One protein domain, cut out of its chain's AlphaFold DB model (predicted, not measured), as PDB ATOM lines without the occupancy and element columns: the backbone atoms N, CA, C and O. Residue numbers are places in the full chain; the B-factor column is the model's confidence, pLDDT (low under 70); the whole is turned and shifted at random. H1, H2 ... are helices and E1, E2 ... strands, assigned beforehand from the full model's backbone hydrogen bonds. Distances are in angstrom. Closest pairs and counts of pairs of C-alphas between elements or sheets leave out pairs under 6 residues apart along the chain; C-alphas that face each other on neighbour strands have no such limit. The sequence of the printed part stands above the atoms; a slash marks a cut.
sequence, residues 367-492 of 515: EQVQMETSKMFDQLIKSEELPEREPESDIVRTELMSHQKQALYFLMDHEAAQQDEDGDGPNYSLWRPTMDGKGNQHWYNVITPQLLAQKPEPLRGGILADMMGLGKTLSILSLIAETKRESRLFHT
ATOM      1  N   GLU A 367      56.608  33.555 -32.036       73.12
ATOM      2  CA  GLU A 367      57.476  32.832 -31.099       73.12
ATOM      3  C   GLU A 367      57.225  33.230 -29.634       73.12
ATOM      4  O   GLU A 367      57.194  32.364 -28.763       73.12
ATOM      5  N   GLN A 368      56.985  34.518 -29.352       70.31
ATOM      6  CA  GLN A 368      56.626  34.988 -28.006       70.31
ATOM      7  C   GLN A 368      55.249  34.471 -27.583       70.31
ATOM      8  O   GLN A 368      55.115  33.945 -26.482       70.31
ATOM      9  N   VAL A 369      54.254  34.529 -28.475       69.56
ATOM     10  CA  VAL A 369      52.915  33.970 -28.213       69.56
ATOM     11  C   VAL A 369      52.997  32.463 -27.954       69.56
ATOM     12  O   VAL A 369      52.378  31.973 -27.013       69.56
ATOM     13  N   GLN A 370      53.794  31.721 -28.730       73.06
ATOM     14  CA  GLN A 370      54.025  30.291 -28.494       73.06
ATOM     15  C   GLN A 370      54.723  30.029 -27.154       73.06
ATOM     16  O   GLN A 370      54.331  29.107 -26.447       73.06
ATOM     17  N   MET A 371      55.713  30.838 -26.768       76.44
ATOM     18  CA  MET A 371      56.417  30.693 -25.490       76.44
ATOM     19  C   MET A 371      55.509  30.984 -24.285       76.44
ATOM     20  O   MET A 371      55.489  30.198 -23.339       76.44
ATOM     21  N   GLU A 372      54.732  32.070 -24.321       71.50
ATOM     22  CA  GLU A 372      53.763  32.395 -23.265       71.50
ATOM     23  C   GLU A 372      52.641  31.350 -23.187       71.50
ATOM     24  O   GLU A 372      52.273  30.929 -22.091       71.50
ATOM     25  N   THR A 373      52.162  30.857 -24.334       70.94
ATOM     26  CA  THR A 373      51.155  29.785 -24.394       70.94
ATOM     27  C   THR A 373      51.695  28.479 -23.809       70.94
ATOM     28  O   THR A 373      51.037  27.881 -22.963       70.94
ATOM     29  N   SER A 374      52.904  28.045 -24.184       76.06
ATOM     30  CA  SER A 374      53.537  26.845 -23.612       76.06
ATOM     31  C   SER A 374      53.735  26.978 -22.102       76.06
ATOM     32  O   SER A 374      53.375  26.074 -21.359       76.06
ATOM     33  N   LYS A 375      54.193  28.147 -21.631       74.25
ATOM     34  CA  LYS A 375      54.327  28.440 -20.197       74.25
ATOM     35  C   LYS A 375      52.983  28.368 -19.459       74.25
ATOM     36  O   LYS A 375      52.956  27.898 -18.327       74.25
ATOM     37  N   MET A 376      51.880  28.803 -20.075       69.50
ATOM     38  CA  MET A 376      50.535  28.617 -19.514       69.50
ATOM     39  C   MET A 376      50.137  27.139 -19.453       69.50
ATOM     40  O   MET A 376      49.604  26.710 -18.435       69.50
ATOM     41  N   PHE A 377      50.424  26.345 -20.490       70.00
ATOM     42  CA  PHE A 377      50.155  24.902 -20.475       70.00
ATOM     43  C   PHE A 377      50.970  24.159 -19.406       70.00
ATOM     44  O   PHE A 377      50.414  23.302 -18.728       70.00
ATOM     45  N   ASP A 378      52.236  24.528 -19.190       69.12
ATOM     46  CA  ASP A 378      53.076  23.962 -18.122       69.12
ATOM     47  C   ASP A 378      52.618  24.378 -16.706       69.12
ATOM     48  O   ASP A 378      52.958  23.714 -15.724       69.12
ATOM     49  N   GLN A 379      51.846  25.469 -16.594       65.38
ATOM     50  CA  GLN A 379      51.212  25.954 -15.360       65.38
ATOM     51  C   GLN A 379      49.799  25.392 -15.123       65.38
ATOM     52  O   GLN A 379      49.240  25.607 -14.043       65.38
ATOM     53  N   LEU A 380      49.203  24.682 -16.090       65.88
ATOM     54  CA  LEU A 380      47.946  23.971 -15.861       65.88
ATOM     55  C   LEU A 380      48.196  22.811 -14.892       65.88
ATOM     56  O   LEU A 380      49.118  22.016 -15.070       65.88
ATOM     57  N   ILE A 381      47.367  22.750 -13.849       59.94
ATOM     58  CA  ILE A 381      47.563  21.880 -12.686       59.94
ATOM     59  C   ILE A 381      47.710  20.420 -13.133       59.94
ATOM     60  O   ILE A 381      46.822  19.856 -13.777       59.94
ATOM     61  N   LYS A 382      48.828  19.794 -12.754       60.06
ATOM     62  CA  LYS A 382      49.041  18.359 -12.950       60.06
ATOM     63  C   LYS A 382      48.076  17.600 -12.042       60.06
ATOM     64  O   LYS A 382      47.975  17.895 -10.855       60.06
ATOM     65  N   SER A 383      47.394  16.597 -12.589       56.19
ATOM     66  CA  SER A 383      46.326  15.855 -11.898       56.19
ATOM     67  C   SER A 383      46.751  15.168 -10.593       56.19
ATOM     68  O   SER A 383      45.895  14.795  -9.800       56.19
ATOM     69  N   GLU A 384      48.052  14.995 -10.367       58.19
ATOM     70  CA  GLU A 384      48.626  14.348  -9.181       58.19
ATOM     71  C   GLU A 384      48.641  15.256  -7.931       58.19
ATOM     72  O   GLU A 384      48.826  14.752  -6.828       58.19
ATOM     73  N   GLU A 385      48.408  16.569  -8.076       66.31
ATOM     74  CA  GLU A 385      48.488  17.559  -6.982       66.31
ATOM     75  C   GLU A 385      47.129  18.184  -6.599       66.31
ATOM     76  O   GLU A 385      47.070  19.073  -5.749       66.31
ATOM     77  N   LEU A 386      46.015  17.744  -7.201       78.81
ATOM     78  CA  LEU A 386      44.688  18.291  -6.890       78.81
ATOM     79  C   LEU A 386      44.221  17.884  -5.475       78.81
ATOM     80  O   LEU A 386      44.203  16.684  -5.176       78.81
ATOM     81  N   PRO A 387      43.778  18.839  -4.629       85.56
ATOM     82  CA  PRO A 387      43.177  18.537  -3.333       85.56
ATOM     83  C   PRO A 387      41.909  17.684  -3.450       85.56
ATOM     84  O   PRO A 387      41.137  17.806  -4.400       85.56
ATOM     85  N   GLU A 388      41.652  16.855  -2.441       90.56
ATOM     86  CA  GLU A 388      40.393  16.118  -2.309       90.56
ATOM     87  C   GLU A 388      39.349  16.951  -1.552       90.56
ATOM     88  O   GLU A 388      39.639  17.521  -0.498       90.56
ATOM     89  N   ARG A 389      38.108  16.984  -2.058       89.25
ATOM     90  CA  ARG A 389      36.942  17.534  -1.355       89.25
ATOM     91  C   ARG A 389      35.933  16.432  -1.033       89.25
ATOM     92  O   ARG A 389      35.490  15.719  -1.932       89.25
ATOM     93  N   GLU A 390      35.539  16.329   0.233       88.56
ATOM     94  CA  GLU A 390      34.396  15.504   0.648       88.56
ATOM     95  C   GLU A 390      33.069  16.194   0.278       88.56
ATOM     96  O   GLU A 390      32.975  17.414   0.429       88.56
ATOM     97  N   PRO A 391      32.042  15.456  -0.181       87.31
ATOM     98  CA  PRO A 391      30.728  16.015  -0.508       87.31
ATOM     99  C   PRO A 391      29.843  16.226   0.734       87.31
ATOM    100  O   PRO A 391      30.049  15.593   1.773       87.31
ATOM    101  N   GLU A 392      28.772  17.022   0.604       82.56
ATOM    102  CA  GLU A 392      27.682  17.081   1.597       82.56
ATOM    103  C   GLU A 392      27.076  15.688   1.913       82.56
ATOM    104  O   GLU A 392      26.230  15.153   1.185       82.56
ATOM    105  N   SER A 393      27.458  15.129   3.067       77.19
ATOM    106  CA  SER A 393      27.100  13.774   3.527       77.19
ATOM    107  C   SER A 393      25.617  13.563   3.868       77.19
ATOM    108  O   SER A 393      25.148  12.424   3.892       77.19
ATOM    109  N   ASP A 394      24.850  14.637   4.084       82.25
ATOM    110  CA  ASP A 394      23.387  14.579   4.263       82.25
ATOM    111  C   ASP A 394      22.662  14.184   2.958       82.25
ATOM    112  O   ASP A 394      21.604  13.549   2.977       82.25
ATOM    113  N   ILE A 395      23.254  14.518   1.805       85.88
ATOM    114  CA  ILE A 395      22.665  14.298   0.477       85.88
ATOM    115  C   ILE A 395      23.343  13.122  -0.230       85.88
ATOM    116  O   ILE A 395      22.660  12.237  -0.750       85.88
ATOM    117  N   VAL A 396      24.678  13.098  -0.251       88.12
ATOM    118  CA  VAL A 396      25.464  12.067  -0.936       88.12
ATOM    119  C   VAL A 396      25.917  11.024   0.082       88.12
ATOM    120  O   VAL A 396      26.910  11.192   0.779       88.12
ATOM    121  N   ARG A 397      25.173   9.915   0.155       88.31
ATOM    122  CA  ARG A 397      25.483   8.779   1.048       88.31
ATOM    123  C   ARG A 397      26.511   7.796   0.484       88.31
ATOM    124  O   ARG A 397      26.955   6.909   1.203       88.31
ATOM    125  N   THR A 398      26.822   7.897  -0.805       88.50
ATOM    126  CA  THR A 398      27.806   7.035  -1.467       88.50
ATOM    127  C   THR A 398      29.195   7.613  -1.244       88.50
ATOM    128  O   THR A 398      29.429   8.768  -1.586       88.50
ATOM    129  N   GLU A 399      30.119   6.813  -0.719       89.06
ATOM    130  CA  GLU A 399      31.516   7.220  -0.563       89.06
ATOM    131  C   GLU A 399      32.162   7.471  -1.936       89.06
ATOM    132  O   GLU A 399      32.080   6.637  -2.842       89.06
ATOM    133  N   LEU A 400      32.791   8.638  -2.099       90.12
ATOM    134  CA  LEU A 400      33.510   9.001  -3.319       90.12
ATOM    135  C   LEU A 400      34.919   8.399  -3.307       90.12
ATOM    136  O   LEU A 400      35.608   8.396  -2.288       90.12
ATOM    137  N   MET A 401      35.379   7.948  -4.471       90.50
ATOM    138  CA  MET A 401      36.783   7.583  -4.682       90.50
ATOM    139  C   MET A 401      37.670   8.841  -4.718       90.50
ATOM    140  O   MET A 401      37.192   9.911  -5.090       90.50
ATOM    141  N   SER A 402      38.963   8.711  -4.399       90.50
ATOM    142  CA  SER A 402      39.948   9.817  -4.393       90.50
ATOM    143  C   SER A 402      39.847  10.721  -5.637       90.50
ATOM    144  O   SER A 402      39.555  11.911  -5.521       90.50
ATOM    145  N   HIS A 403      39.904  10.150  -6.847       88.31
ATOM    146  CA  HIS A 403      39.783  10.916  -8.098       88.31
ATOM    147  C   HIS A 403      38.420  11.612  -8.279       88.31
ATOM    148  O   HIS A 403      38.325  12.614  -8.982       88.31
ATOM    149  N   GLN A 404      37.351  11.119  -7.645       91.69
ATOM    150  CA  GLN A 404      36.034  11.771  -7.659       91.69
ATOM    151  C   GLN A 404      35.986  12.966  -6.704       91.69
ATOM    152  O   GLN A 404      35.356  13.967  -7.033       91.69
ATOM    153  N   LYS A 405      36.683  12.889  -5.563       92.00
ATOM    154  CA  LYS A 405      36.865  14.011  -4.629       92.00
ATOM    155  C   LYS A 405      37.745  15.108  -5.227       92.00
ATOM    156  O   LYS A 405      37.442  16.287  -5.055       92.00
ATOM    157  N   GLN A 406      38.780  14.734  -5.981       91.06
ATOM    158  CA  GLN A 406      39.589  15.668  -6.776       91.06
ATOM    159  C   GLN A 406      38.762  16.328  -7.888       91.06
ATOM    160  O   GLN A 406      38.801  17.545  -8.049       91.06
ATOM    161  N   ALA A 407      37.953  15.551  -8.619       89.69
ATOM    162  CA  ALA A 407      37.040  16.092  -9.626       89.69
ATOM    163  C   ALA A 407      35.997  17.048  -9.014       89.69
ATOM    164  O   ALA A 407      35.698  18.081  -9.608       89.69
ATOM    165  N   LEU A 408      35.467  16.739  -7.824       91.19
ATOM    166  CA  LEU A 408      34.546  17.615  -7.095       91.19
ATOM    167  C   LEU A 408      35.223  18.924  -6.662       91.19
ATOM    168  O   LEU A 408      34.645  19.989  -6.862       91.19
ATOM    169  N   TYR A 409      36.448  18.858  -6.124       89.75
ATOM    170  CA  TYR A 409      37.243  20.045  -5.798       89.75
ATOM    171  C   TYR A 409      37.460  20.924  -7.038       89.75
ATOM    172  O   TYR A 409      37.128  22.106  -7.018       89.75
ATOM    173  N   PHE A 410      37.952  20.328  -8.130       88.12
ATOM    174  CA  PHE A 410      38.223  21.017  -9.391       88.12
ATOM    175  C   PHE A 410      36.982  21.736  -9.938       88.12
ATOM    176  O   PHE A 410      37.055  22.908 -10.301       88.12
ATOM    177  N   LEU A 411      35.832  21.054  -9.967       90.00
ATOM    178  CA  LEU A 411      34.586  21.629 -10.476       90.00
ATOM    179  C   LEU A 411      34.066  22.765  -9.584       90.00
ATOM    180  O   LEU A 411      33.670  23.797 -10.117       90.00
ATOM    181  N   MET A 412      34.126  22.621  -8.255       88.94
ATOM    182  CA  MET A 412      33.748  23.688  -7.317       88.94
ATOM    183  C   MET A 412      34.637  24.932  -7.461       88.94
ATOM    184  O   MET A 412      34.122  26.047  -7.474       88.94
ATOM    185  N   ASP A 413      35.953  24.750  -7.598       85.38
ATOM    186  CA  ASP A 413      36.918  25.842  -7.794       85.38
ATOM    187  C   ASP A 413      36.654  26.611  -9.103       85.38
ATOM    188  O   ASP A 413      36.663  27.840  -9.118       85.38
ATOM    189  N   HIS A 414      36.307  25.898 -10.181       83.38
ATOM    190  CA  HIS A 414      36.004  26.507 -11.482       83.38
ATOM    191  C   HIS A 414      34.581  27.088 -11.584       83.38
ATOM    192  O   HIS A 414      34.324  27.918 -12.458       83.38
ATOM    193  N   GLU A 415      33.625  26.670 -10.748       85.62
ATOM    194  CA  GLU A 415      32.295  27.298 -10.662       85.62
ATOM    195  C   GLU A 415      32.271  28.522  -9.735       85.62
ATOM    196  O   GLU A 415      31.479  29.449  -9.957       85.62
ATOM    197  N   ALA A 416      33.166  28.571  -8.744       78.75
ATOM    198  CA  ALA A 416      33.329  29.718  -7.868       78.75
ATOM    199  C   ALA A 416      33.727  30.973  -8.662       78.75
ATOM    200  O   ALA A 416      34.644  30.977  -9.482       78.75
ATOM    201  N   ALA A 417      33.060  32.092  -8.376       61.75
ATOM    202  CA  ALA A 417      33.486  33.394  -8.870       61.75
ATOM    203  C   ALA A 417      34.705  33.869  -8.066       61.75
ATOM    204  O   ALA A 417      34.557  34.685  -7.154       61.75
ATOM    205  N   GLN A 418      35.893  33.334  -8.377       57.38
ATOM    206  CA  GLN A 418      37.146  33.788  -7.775       57.38
ATOM    207  C   GLN A 418      37.262  35.311  -7.902       57.38
ATOM    208  O   GLN A 418      37.273  35.872  -9.000       57.38
ATOM    209  N   GLN A 419      37.350  35.976  -6.751       49.78
ATOM    210  CA  GLN A 419      37.909  37.315  -6.676       49.78
ATOM    211  C   GLN A 419      39.423  37.134  -6.739       49.78
ATOM    212  O   GLN A 419      39.987  36.407  -5.926       49.78
ATOM    213  N   ASP A 420      40.069  37.734  -7.736       53.28
ATOM    214  CA  ASP A 420      41.513  37.603  -7.926       53.28
ATOM    215  C   ASP A 420      42.256  38.425  -6.855       53.28
ATOM    216  O   ASP A 420      42.646  39.564  -7.115       53.28
ATOM    217  N   GLU A 421      42.435  37.878  -5.648       47.00
ATOM    218  CA  GLU A 421      43.061  38.601  -4.527       47.00
ATOM    219  C   GLU A 421      44.492  39.077  -4.865       47.00
ATOM    220  O   GLU A 421      44.872  40.187  -4.493       47.00
ATOM    221  N   ASP A 422      45.230  38.305  -5.673       48.72
ATOM    222  CA  ASP A 422      46.616  38.588  -6.083       48.72
ATOM    223  C   ASP A 422      46.766  39.231  -7.483       48.72
ATOM    224  O   ASP A 422      47.878  39.423  -7.978       48.72
ATOM    225  N   GLY A 423      45.666  39.569  -8.164       53.03
ATOM    226  CA  GLY A 423      45.678  40.347  -9.414       53.03
ATOM    227  C   GLY A 423      46.252  39.681 -10.683       53.03
ATOM    228  O   GLY A 423      45.951  40.161 -11.775       53.03
ATOM    229  N   ASP A 424      47.016  38.586 -10.597       54.34
ATOM    230  CA  ASP A 424      47.520  37.827 -11.767       54.34
ATOM    231  C   ASP A 424      46.468  36.849 -12.350       54.34
ATOM    232  O   ASP A 424      46.578  36.366 -13.478       54.34
ATOM    233  N   GLY A 425      45.379  36.630 -11.605       59.25
ATOM    234  CA  GLY A 425      44.287  35.720 -11.947       59.25
ATOM    235  C   GLY A 425      44.627  34.238 -11.765       59.25
ATOM    236  O   GLY A 425      45.770  33.897 -11.461       59.25
ATOM    237  N   PRO A 426      43.653  33.327 -11.952       63.47
ATOM    238  CA  PRO A 426      43.935  31.899 -11.907       63.47
ATOM    239  C   PRO A 426      44.919  31.506 -13.010       63.47
ATOM    240  O   PRO A 426      44.875  32.053 -14.113       63.47
ATOM    241  N   ASN A 427      45.758  30.499 -12.751       65.31
ATOM    242  CA  ASN A 427      46.813  30.057 -13.676       65.31
ATOM    243  C   ASN A 427      46.298  29.693 -15.086       65.31
ATOM    244  O   ASN A 427      47.026  29.853 -16.063       65.31
ATOM    245  N   TYR A 428      45.034  29.263 -15.200       68.94
ATOM    246  CA  TYR A 428      44.357  28.952 -16.466       68.94
ATOM    247  C   TYR A 428      43.802  30.183 -17.222       68.94
ATOM    248  O   TYR A 428      43.271  30.046 -18.326       68.94
ATOM    249  N   SER A 429      43.897  31.394 -16.663       75.38
ATOM    250  CA  SER A 429      43.440  32.633 -17.305       75.38
ATOM    251  C   SER A 429      44.366  33.052 -18.450       75.38
ATOM    252  O   SER A 429      45.516  33.433 -18.240       75.38
ATOM    253  N   LEU A 430      43.816  33.109 -19.668       78.38
ATOM    254  CA  LEU A 430      44.480  33.700 -20.842       78.38
ATOM    255  C   LEU A 430      44.615  35.234 -20.771       78.38
ATOM    256  O   LEU A 430      45.253  35.832 -21.639       78.38
ATOM    257  N   TRP A 431      43.975  35.871 -19.786       80.56
ATOM    258  CA  TRP A 431      44.020  37.312 -19.553       80.56
ATOM    259  C   TRP A 431      45.013  37.631 -18.448       80.56
ATOM    260  O   TRP A 431      44.822  37.191 -17.314       80.56
ATOM    261  N   ARG A 432      46.029  38.430 -18.780       79.88
ATOM    262  CA  ARG A 432      47.084  38.855 -17.857       79.88
ATOM    263  C   ARG A 432      47.036  40.367 -17.622       79.88
ATOM    264  O   ARG A 432      46.745  41.113 -18.567       79.88
ATOM    265  N   PRO A 433      47.306  40.839 -16.393       80.31
ATOM    266  CA  PRO A 433      47.400  42.262 -16.113       80.31
ATOM    267  C   PRO A 433      48.632  42.858 -16.808       80.31
ATOM    268  O   PRO A 433      49.687  42.237 -16.909       80.31
ATOM    269  N   THR A 434      48.510  44.089 -17.287       77.62
ATOM    270  CA  THR A 434      49.626  44.886 -17.805       77.62
ATOM    271  C   THR A 434      49.391  46.359 -17.491       77.62
ATOM    272  O   THR A 434      48.247  46.788 -17.353       77.62
ATOM    273  N   MET A 435      50.456  47.142 -17.348       79.94
ATOM    274  CA  MET A 435      50.372  48.569 -17.032       79.94
ATOM    275  C   MET A 435      50.819  49.385 -18.246       79.94
ATOM    276  O   MET A 435      51.907  49.163 -18.775       79.94
ATOM    277  N   ASP A 436      50.001  50.345 -18.682       76.06
ATOM    278  CA  ASP A 436      50.433  51.352 -19.662       76.06
ATOM    279  C   ASP A 436      51.525  52.248 -19.045       76.06
ATOM    280  O   ASP A 436      51.580  52.430 -17.827       76.06
ATOM    281  N   GLY A 437      52.339  52.909 -19.873       71.62
ATOM    282  CA  GLY A 437      53.376  53.859 -19.435       71.62
ATOM    283  C   GLY A 437      52.847  55.088 -18.672       71.62
ATOM    284  O   GLY A 437      53.626  55.931 -18.237       71.62
ATOM    285  N   LYS A 438      51.523  55.195 -18.511       75.94
ATOM    286  CA  LYS A 438      50.803  56.186 -17.696       75.94
ATOM    287  C   LYS A 438      50.319  55.640 -16.343       75.94
ATOM    288  O   LYS A 438      49.633  56.363 -15.629       75.94
ATOM    289  N   GLY A 439      50.628  54.385 -16.005       75.94
ATOM    290  CA  GLY A 439      50.211  53.730 -14.758       75.94
ATOM    291  C   GLY A 439      48.774  53.194 -14.750       75.94
ATOM    292  O   GLY A 439      48.265  52.854 -13.687       75.94
ATOM    293  N   ASN A 440      48.106  53.118 -15.906       78.50
ATOM    294  CA  ASN A 440      46.765  52.538 -16.008       78.50
ATOM    295  C   ASN A 440      46.850  51.017 -16.170       78.50
ATOM    296  O   ASN A 440      47.557  50.540 -17.062       78.50
ATOM    297  N   GLN A 441      46.079  50.275 -15.374       79.94
ATOM    298  CA  GLN A 441      45.956  48.828 -15.530       79.94
ATOM    299  C   GLN A 441      45.076  48.477 -16.732       79.94
ATOM    300  O   GLN A 441      43.950  48.951 -16.884       79.94
ATOM    301  N   HIS A 442      45.601  47.588 -17.557       82.88
ATOM    302  CA  HIS A 442      44.940  46.949 -18.678       82.88
ATOM    303  C   HIS A 442      45.062  45.428 -18.542       82.88
ATOM    304  O   HIS A 442      45.832  44.908 -17.737       82.88
ATOM    305  N   TRP A 443      44.290  44.712 -19.348       81.06
ATOM    306  CA  TRP A 443      44.273  43.258 -19.411       81.06
ATOM    307  C   TRP A 443      44.527  42.844 -20.848       81.06
ATOM    308  O   TRP A 443      43.753  43.224 -21.729       81.06
ATOM    309  N   TYR A 444      45.609  42.106 -21.094       83.44
ATOM    310  CA  TYR A 444      45.919  41.602 -22.428       83.44
ATOM    311  C   TYR A 444      45.621  40.107 -22.536       83.44
ATOM    312  O   TYR A 444      45.797  39.354 -21.579       83.44
ATOM    313  N   ASN A 445      45.136  39.688 -23.702       81.88
ATOM    314  CA  ASN A 445      44.950  38.286 -24.043       81.88
ATOM    315  C   ASN A 445      46.210  37.766 -24.736       81.88
ATOM    316  O   ASN A 445      46.558  38.269 -25.805       81.88
ATOM    317  N   VAL A 446      46.838  36.743 -24.156       75.75
ATOM    318  CA  VAL A 446      48.106  36.164 -24.638       75.75
ATOM    319  C   VAL A 446      48.016  35.635 -26.077       75.75
ATOM    320  O   VAL A 446      48.965  35.759 -26.844       75.75
ATOM    321  N   ILE A 447      46.864  35.086 -26.481       74.31
ATOM    322  CA  ILE A 447      46.702  34.408 -27.781       74.31
ATOM    323  C   ILE A 447      46.186  35.347 -28.883       74.31
ATOM    324  O   ILE A 447      46.507  35.165 -30.057       74.31
ATOM    325  N   THR A 448      45.364  36.342 -28.534       71.19
ATOM    326  CA  THR A 448      44.529  37.084 -29.506       71.19
ATOM    327  C   THR A 448      44.951  38.553 -29.720       71.19
ATOM    328  O   THR A 448      44.156  39.333 -30.242       71.19
ATOM    329  N   PRO A 449      46.169  38.955 -29.306       67.56
ATOM    330  CA  PRO A 449      46.588  40.331 -28.992       67.56
ATOM    331  C   PRO A 449      45.499  41.363 -28.637       67.56
ATOM    332  O   PRO A 449      45.550  42.513 -29.072       67.56
ATOM    333  N   GLN A 450      44.493  40.979 -27.846       77.31
ATOM    334  CA  GLN A 450      43.431  41.898 -27.422       77.31
ATOM    335  C   GLN A 450      43.843  42.613 -26.142       77.31
ATOM    336  O   GLN A 450      44.296  41.958 -25.210       77.31
ATOM    337  N   LEU A 451      43.628  43.928 -26.071       80.25
ATOM    338  CA  LEU A 451      43.869  44.735 -24.876       80.25
ATOM    339  C   LEU A 451      42.559  45.370 -24.393       80.25
ATOM    340  O   LEU A 451      41.868  46.058 -25.149       80.25
ATOM    341  N   LEU A 452      42.225  45.156 -23.122       80.69
ATOM    342  CA  LEU A 452      41.020  45.660 -22.467       80.69
ATOM    343  C   LEU A 452      41.378  46.542 -21.267       80.69
ATOM    344  O   LEU A 452      42.407  46.366 -20.628       80.69
ATOM    345  N   ALA A 453      40.518  47.506 -20.939       79.12
ATOM    346  CA  ALA A 453      40.691  48.366 -19.760       79.12
ATOM    347  C   ALA A 453      40.173  47.735 -18.451       79.12
ATOM    348  O   ALA A 453      40.379  48.291 -17.380       79.12
ATOM    349  N   GLN A 454      39.461  46.608 -18.526       76.75
ATOM    350  CA  GLN A 454      38.953  45.845 -17.381       76.75
ATOM    351  C   GLN A 454      39.017  44.354 -17.719       76.75
ATOM    352  O   GLN A 454      38.887  43.994 -18.893       76.75
ATOM    353  N   LYS A 455      39.206  43.508 -16.700       76.19
ATOM    354  CA  LYS A 455      39.204  42.052 -16.855       76.19
ATOM    355  C   LYS A 455      37.822  41.592 -17.345       76.19
ATOM    356  O   LYS A 455      36.818  42.074 -16.815       76.19
ATOM    357  N   PRO A 456      37.731  40.694 -18.339       75.88
ATOM    358  CA  PRO A 456      36.486  39.991 -18.635       75.88
ATOM    359  C   PRO A 456      36.012  39.165 -17.440       75.88
ATOM    360  O   PRO A 456      36.831  38.694 -16.651       75.88
ATOM    361  N   GLU A 457      34.700  38.947 -17.328       73.25
ATOM    362  CA  GLU A 457      34.177  37.984 -16.354       73.25
ATOM    363  C   GLU A 457      34.730  36.580 -16.682       73.25
ATOM    364  O   GLU A 457      34.719  36.194 -17.859       73.25
ATOM    365  N   PRO A 458      35.250  35.828 -15.693       70.25
ATOM    366  CA  PRO A 458      35.741  34.478 -15.927       70.25
ATOM    367  C   PRO A 458      34.605  33.554 -16.382       70.25
ATOM    368  O   PRO A 458      33.465  33.652 -15.925       70.25
ATOM    369  N   LEU A 459      34.936  32.623 -17.277       74.38
ATOM    370  CA  LEU A 459      34.055  31.503 -17.593       74.38
ATOM    371  C   LEU A 459      33.958  30.604 -16.357       74.38
ATOM    372  O   LEU A 459      34.987  30.270 -15.774       74.38
ATOM    373  N   ARG A 460      32.734  30.227 -15.978       82.62
ATOM    374  CA  ARG A 460      32.468  29.335 -14.843       82.62
ATOM    375  C   ARG A 460      32.210  27.908 -15.323       82.62
ATOM    376  O   ARG A 460      31.609  27.715 -16.382       82.62
ATOM    377  N   GLY A 461      32.617  26.936 -14.515       85.62
ATOM    378  CA  GLY A 461      32.534  25.507 -14.812       85.62
ATOM    379  C   GLY A 461      33.696  24.999 -15.673       85.62
ATOM    380  O   GLY A 461      34.655  25.714 -15.957       85.62
ATOM    381  N   GLY A 462      33.621  23.737 -16.100       85.62
ATOM    382  CA  GLY A 462      34.711  23.080 -16.826       85.62
ATOM    383  C   GLY A 462      34.289  21.811 -17.569       85.62
ATOM    384  O   GLY A 462      33.109  21.471 -17.646       85.62
ATOM    385  N   ILE A 463      35.270  21.103 -18.134       87.62
ATOM    386  CA  ILE A 463      35.065  19.864 -18.898       87.62
ATOM    387  C   ILE A 463      35.673  18.689 -18.125       87.62
ATOM    388  O   ILE A 463      36.891  18.582 -18.023       87.62
ATOM    389  N   LEU A 464      34.833  17.768 -17.637       87.56
ATOM    390  CA  LEU A 464      35.281  16.532 -16.985       87.56
ATOM    391  C   LEU A 464      35.418  15.393 -18.014       87.56
ATOM    392  O   LEU A 464      34.420  14.822 -18.464       87.56
ATOM    393  N   ALA A 465      36.655  15.069 -18.399       87.12
ATOM    394  CA  ALA A 465      36.974  14.222 -19.556       87.12
ATOM    395  C   ALA A 465      37.559  12.830 -19.216       87.12
ATOM    396  O   ALA A 465      38.207  12.210 -20.058       87.12
ATOM    397  N   ASP A 466      37.319  12.318 -18.005       84.50
ATOM    398  CA  ASP A 466      37.884  11.046 -17.526       84.50
ATOM    399  C   ASP A 466      37.514   9.826 -18.392       84.50
ATOM    400  O   ASP A 466      36.527   9.825 -19.138       84.50
ATOM    401  N   MET A 467      38.215   8.707 -18.194       86.31
ATOM    402  CA  MET A 467      37.844   7.414 -18.783       86.31
ATOM    403  C   MET A 467      36.421   6.955 -18.397       86.31
ATOM    404  O   MET A 467      35.818   7.376 -17.400       86.31
ATOM    405  N   MET A 468      35.839   6.082 -19.222       83.94
ATOM    406  CA  MET A 468      34.565   5.423 -18.915       83.94
ATOM    407  C   MET A 468      34.719   4.518 -17.683       83.94
ATOM    408  O   MET A 468      35.752   3.882 -17.509       83.94
ATOM    409  N   GLY A 469      33.697   4.468 -16.825       83.50
ATOM    410  CA  GLY A 469      33.710   3.666 -15.592       83.50
ATOM    411  C   GLY A 469      34.206   4.389 -14.331       83.50
ATOM    412  O   GLY A 469      33.816   3.992 -13.243       83.50
ATOM    413  N   LEU A 470      34.938   5.508 -14.439       86.88
ATOM    414  CA  LEU A 470      35.444   6.266 -13.273       86.88
ATOM    415  C   LEU A 470      34.359   7.005 -12.453       86.88
ATOM    416  O   LEU A 470      34.660   7.664 -11.460       86.88
ATOM    417  N   GLY A 471      33.085   6.878 -12.834       88.25
ATOM    418  CA  GLY A 471      31.950   7.384 -12.059       88.25
ATOM    419  C   GLY A 471      31.706   8.893 -12.151       88.25
ATOM    420  O   GLY A 471      31.085   9.438 -11.250       88.25
ATOM    421  N   LYS A 472      32.113   9.552 -13.249       92.31
ATOM    422  CA  LYS A 472      31.852  10.984 -13.533       92.31
ATOM    423  C   LYS A 472      30.439  11.463 -13.170       92.31
ATOM    424  O   LYS A 472      30.277  12.567 -12.667       92.31
ATOM    425  N   THR A 473      29.415  10.640 -13.409       90.94
ATOM    426  CA  THR A 473      28.023  10.954 -13.050       90.94
ATOM    427  C   THR A 473      27.857  11.224 -11.554       90.94
ATOM    428  O   THR A 473      27.145  12.151 -11.189       90.94
ATOM    429  N   LEU A 474      28.531  10.460 -10.687       91.25
ATOM    430  CA  LEU A 474      28.505  10.671  -9.240       91.25
ATOM    431  C   LEU A 474      29.231  11.969  -8.855       91.25
ATOM    432  O   LEU A 474      28.719  12.703  -8.016       91.25
ATOM    433  N   SER A 475      30.347  12.302  -9.515       92.12
ATOM    434  CA  SER A 475      31.043  13.584  -9.323       92.12
ATOM    435  C   SER A 475      30.134  14.778  -9.655       92.12
ATOM    436  O   SER A 475      30.001  15.693  -8.848       92.12
ATOM    437  N   ILE A 476      29.429  14.736 -10.795       92.56
ATOM    438  CA  ILE A 476      28.476  15.787 -11.199       92.56
ATOM    439  C   ILE A 476      27.261  15.853 -10.259       92.56
ATOM    440  O   ILE A 476      26.825  16.940  -9.895       92.56
ATOM    441  N   LEU A 477      26.715  14.715  -9.818       92.31
ATOM    442  CA  LEU A 477      25.619  14.711  -8.839       92.31
ATOM    443  C   LEU A 477      26.056  15.266  -7.474       92.31
ATOM    444  O   LEU A 477      25.258  15.925  -6.811       92.31
ATOM    445  N   SER A 478      27.314  15.051  -7.084       93.00
ATOM    446  CA  SER A 478      27.886  15.603  -5.849       93.00
ATOM    447  C   SER A 478      28.064  17.121  -5.939       93.00
ATOM    448  O   SER A 478      27.701  17.829  -5.007       93.00
ATOM    449  N   LEU A 479      28.499  17.638  -7.093       92.50
ATOM    450  CA  LEU A 479      28.553  19.078  -7.377       92.50
ATOM    451  C   LEU A 479      27.164  19.742  -7.287       92.50
ATOM    452  O   LEU A 479      27.003  20.797  -6.677       92.50
ATOM    453  N   ILE A 480      26.134  19.098  -7.848       92.62
ATOM    454  CA  ILE A 480      24.740  19.577  -7.783       92.62
ATOM    455  C   ILE A 480      24.193  19.539  -6.343       92.62
ATOM    456  O   ILE A 480      23.355  20.366  -5.975       92.62
ATOM    457  N   ALA A 481      24.648  18.589  -5.521       91.31
ATOM    458  CA  ALA A 481      24.309  18.541  -4.103       91.31
ATOM    459  C   ALA A 481      24.946  19.713  -3.335       91.31
ATOM    460  O   ALA A 481      24.223  20.438  -2.659       91.31
ATOM    461  N   GLU A 482      26.246  19.949  -3.514       90.19
ATOM    462  CA  GLU A 482      27.012  21.017  -2.852       90.19
ATOM    463  C   GLU A 482      26.465  22.428  -3.184       90.19
ATOM    464  O   GLU A 482      26.241  23.270  -2.312       90.19
ATOM    465  N   THR A 483      26.148  22.679  -4.458       90.19
ATOM    466  CA  THR A 483      25.634  23.977  -4.951       90.19
ATOM    467  C   THR A 483      24.150  24.229  -4.624       90.19
ATOM    468  O   THR A 483      23.611  25.315  -4.862       90.19
ATOM    469  N   LYS A 484      23.454  23.273  -3.993       89.69
ATOM    470  CA  LYS A 484      22.028  23.365  -3.612       89.69
ATOM    471  C   LYS A 484      21.712  24.527  -2.667       89.69
ATOM    472  O   LYS A 484      20.585  25.033  -2.662       89.69
ATOM    473  N   ARG A 485      22.666  24.953  -1.831       88.00
ATOM    474  CA  ARG A 485      22.497  26.143  -0.978       88.00
ATOM    475  C   ARG A 485      22.476  27.420  -1.820       88.00
ATOM    476  O   ARG A 485      21.655  28.299  -1.570       88.00
ATOM    477  N   GLU A 486      23.325  27.494  -2.836       87.19
ATOM    478  CA  GLU A 486      23.463  28.650  -3.724       87.19
ATOM    479  C   GLU A 486      22.259  28.777  -4.660       87.19
ATOM    480  O   GLU A 486      21.711  29.868  -4.804       87.19
ATOM    481  N   SER A 487      21.725  27.659  -5.169       87.75
ATOM    482  CA  SER A 487      20.492  27.668  -5.975       87.75
ATOM    483  C   SER A 487      19.274  28.227  -5.219       87.75
ATOM    484  O   SER A 487      18.386  28.839  -5.820       87.75
ATOM    485  N   ARG A 488      19.233  28.078  -3.885       89.06
ATOM    486  CA  ARG A 488      18.203  28.690  -3.025       89.06
ATOM    487  C   ARG A 488      18.381  30.202  -2.890       89.06
ATOM    488  O   ARG A 488      17.373  30.902  -2.876       89.06
ATOM    489  N   LEU A 489      19.621  30.691  -2.813       89.19
ATOM    490  CA  LEU A 489      19.925  32.126  -2.780       89.19
ATOM    491  C   LEU A 489      19.584  32.771  -4.129       89.19
ATOM    492  O   LEU A 489      18.792  33.711  -4.169       89.19
ATOM    493  N   PHE A 490      20.034  32.179  -5.237       86.31
ATOM    494  CA  PHE A 490      19.718  32.626  -6.597       86.31
ATOM    495  C   PHE A 490      18.201  32.709  -6.864       86.31
ATOM    496  O   PHE A 490      17.720  33.646  -7.496       86.31
ATOM    497  N   HIS A 491      17.410  31.784  -6.307       86.69
ATOM    498  CA  HIS A 491      15.940  31.799  -6.364       86.69
ATOM    499  C   HIS A 491      15.268  32.930  -5.549       86.69
ATOM    500  O   HIS A 491      14.064  33.178  -5.703       86.69
ATOM    501  N   THR A 492      16.003  33.599  -4.658       87.19
ATOM    502  CA  THR A 492      15.553  34.811  -3.942       87.19
ATOM    503  C   THR A 492      16.039  36.109  -4.584       87.19
ATOM    504  O   THR A 492      15.466  37.162  -4.312       87.19
TER     505      THR A 492
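What this domain is: This is residues 367 to 492 of the 515 residues of the protein "SNF2_N domain-containing protein" of Hortaea werneckii EXF-2000 (UniProt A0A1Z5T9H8). A loose, flat body has a pair of helices, H2 and H3, packed on each other at a steep tilt towards one end, and a small two-stranded hairpin, E1 and E2, at the other, with long links running between these two parts. H1 is apart from both strands and from the other helices, and residues 485 to 492, most of H4 and the end of the printed part, stick out. The printed part has 126 residues with four named helices and two named strands, in the order H1, H2, E1, E2, H3, H4; the sheet, E1 - E2, is antiparallel. The class is mostly helix, though just 55 of the 126 residues are in named elements. The whole is loose, with a radius of gyration of the C-alphas of 17.9 A, and spans 57 by 39 by 21 A.

Where its parts are: H1, residues 367 to 379, begins at C-alpha 367 (57.476, 32.832, -31.099) and is 18.3 A long. H2, residues 402 to 415, begins at C-alpha 402 (39.948, 9.817, -4.393) and is 20.1 A long. Strands E1, residues 431 to 435, and E2, residues 441 to 445, are 13.2 A and 13.6 A long. H3, residues 472 to 482, is 15.4 A long. H4, residues 484 to 490, is 10.0 A long and ends at C-alpha 490 (19.718, 32.626, -6.597).

How they stand to each other: H2 and H3 touch, with the C-alphas of Gln 404 and Ser 475 closest at 5.6 A. They run the same way at a steep tilt of 53 degrees. H3 and H4 meet only through their link, and H4 is apart from H2. E1 and E2 form an antiparallel hairpin, their directions 143 degrees apart. N 434 and O 442 are 2.8 A apart and N 444 and O 432 are 2.9 A apart, both within hydrogen-bond range. Residues 443 to 444 of E2 also pair antiparallel with residues 451 to 452. H1 is apart from H2, H3, H4, E1 and E2. In H1, H2 and H3 every O i to N i+4 pair is within hydrogen-bond range; in H4, 2 of 3 are.

The domain as a whole: The two C-alphas farthest apart, those of Arg 397 and Lys 438, are 56.9 A apart. The printed part has no cut. The links from H1 to H2, H2 to E1 and E2 to H3 are long, with 22, 15 and 26 residues; those from E1 to E2 and H3 to H4 are tight. The mean pLDDT of the printed part is 79.4, and 23 residues are under 70, among them residues 378 to 385 and 417 to 428.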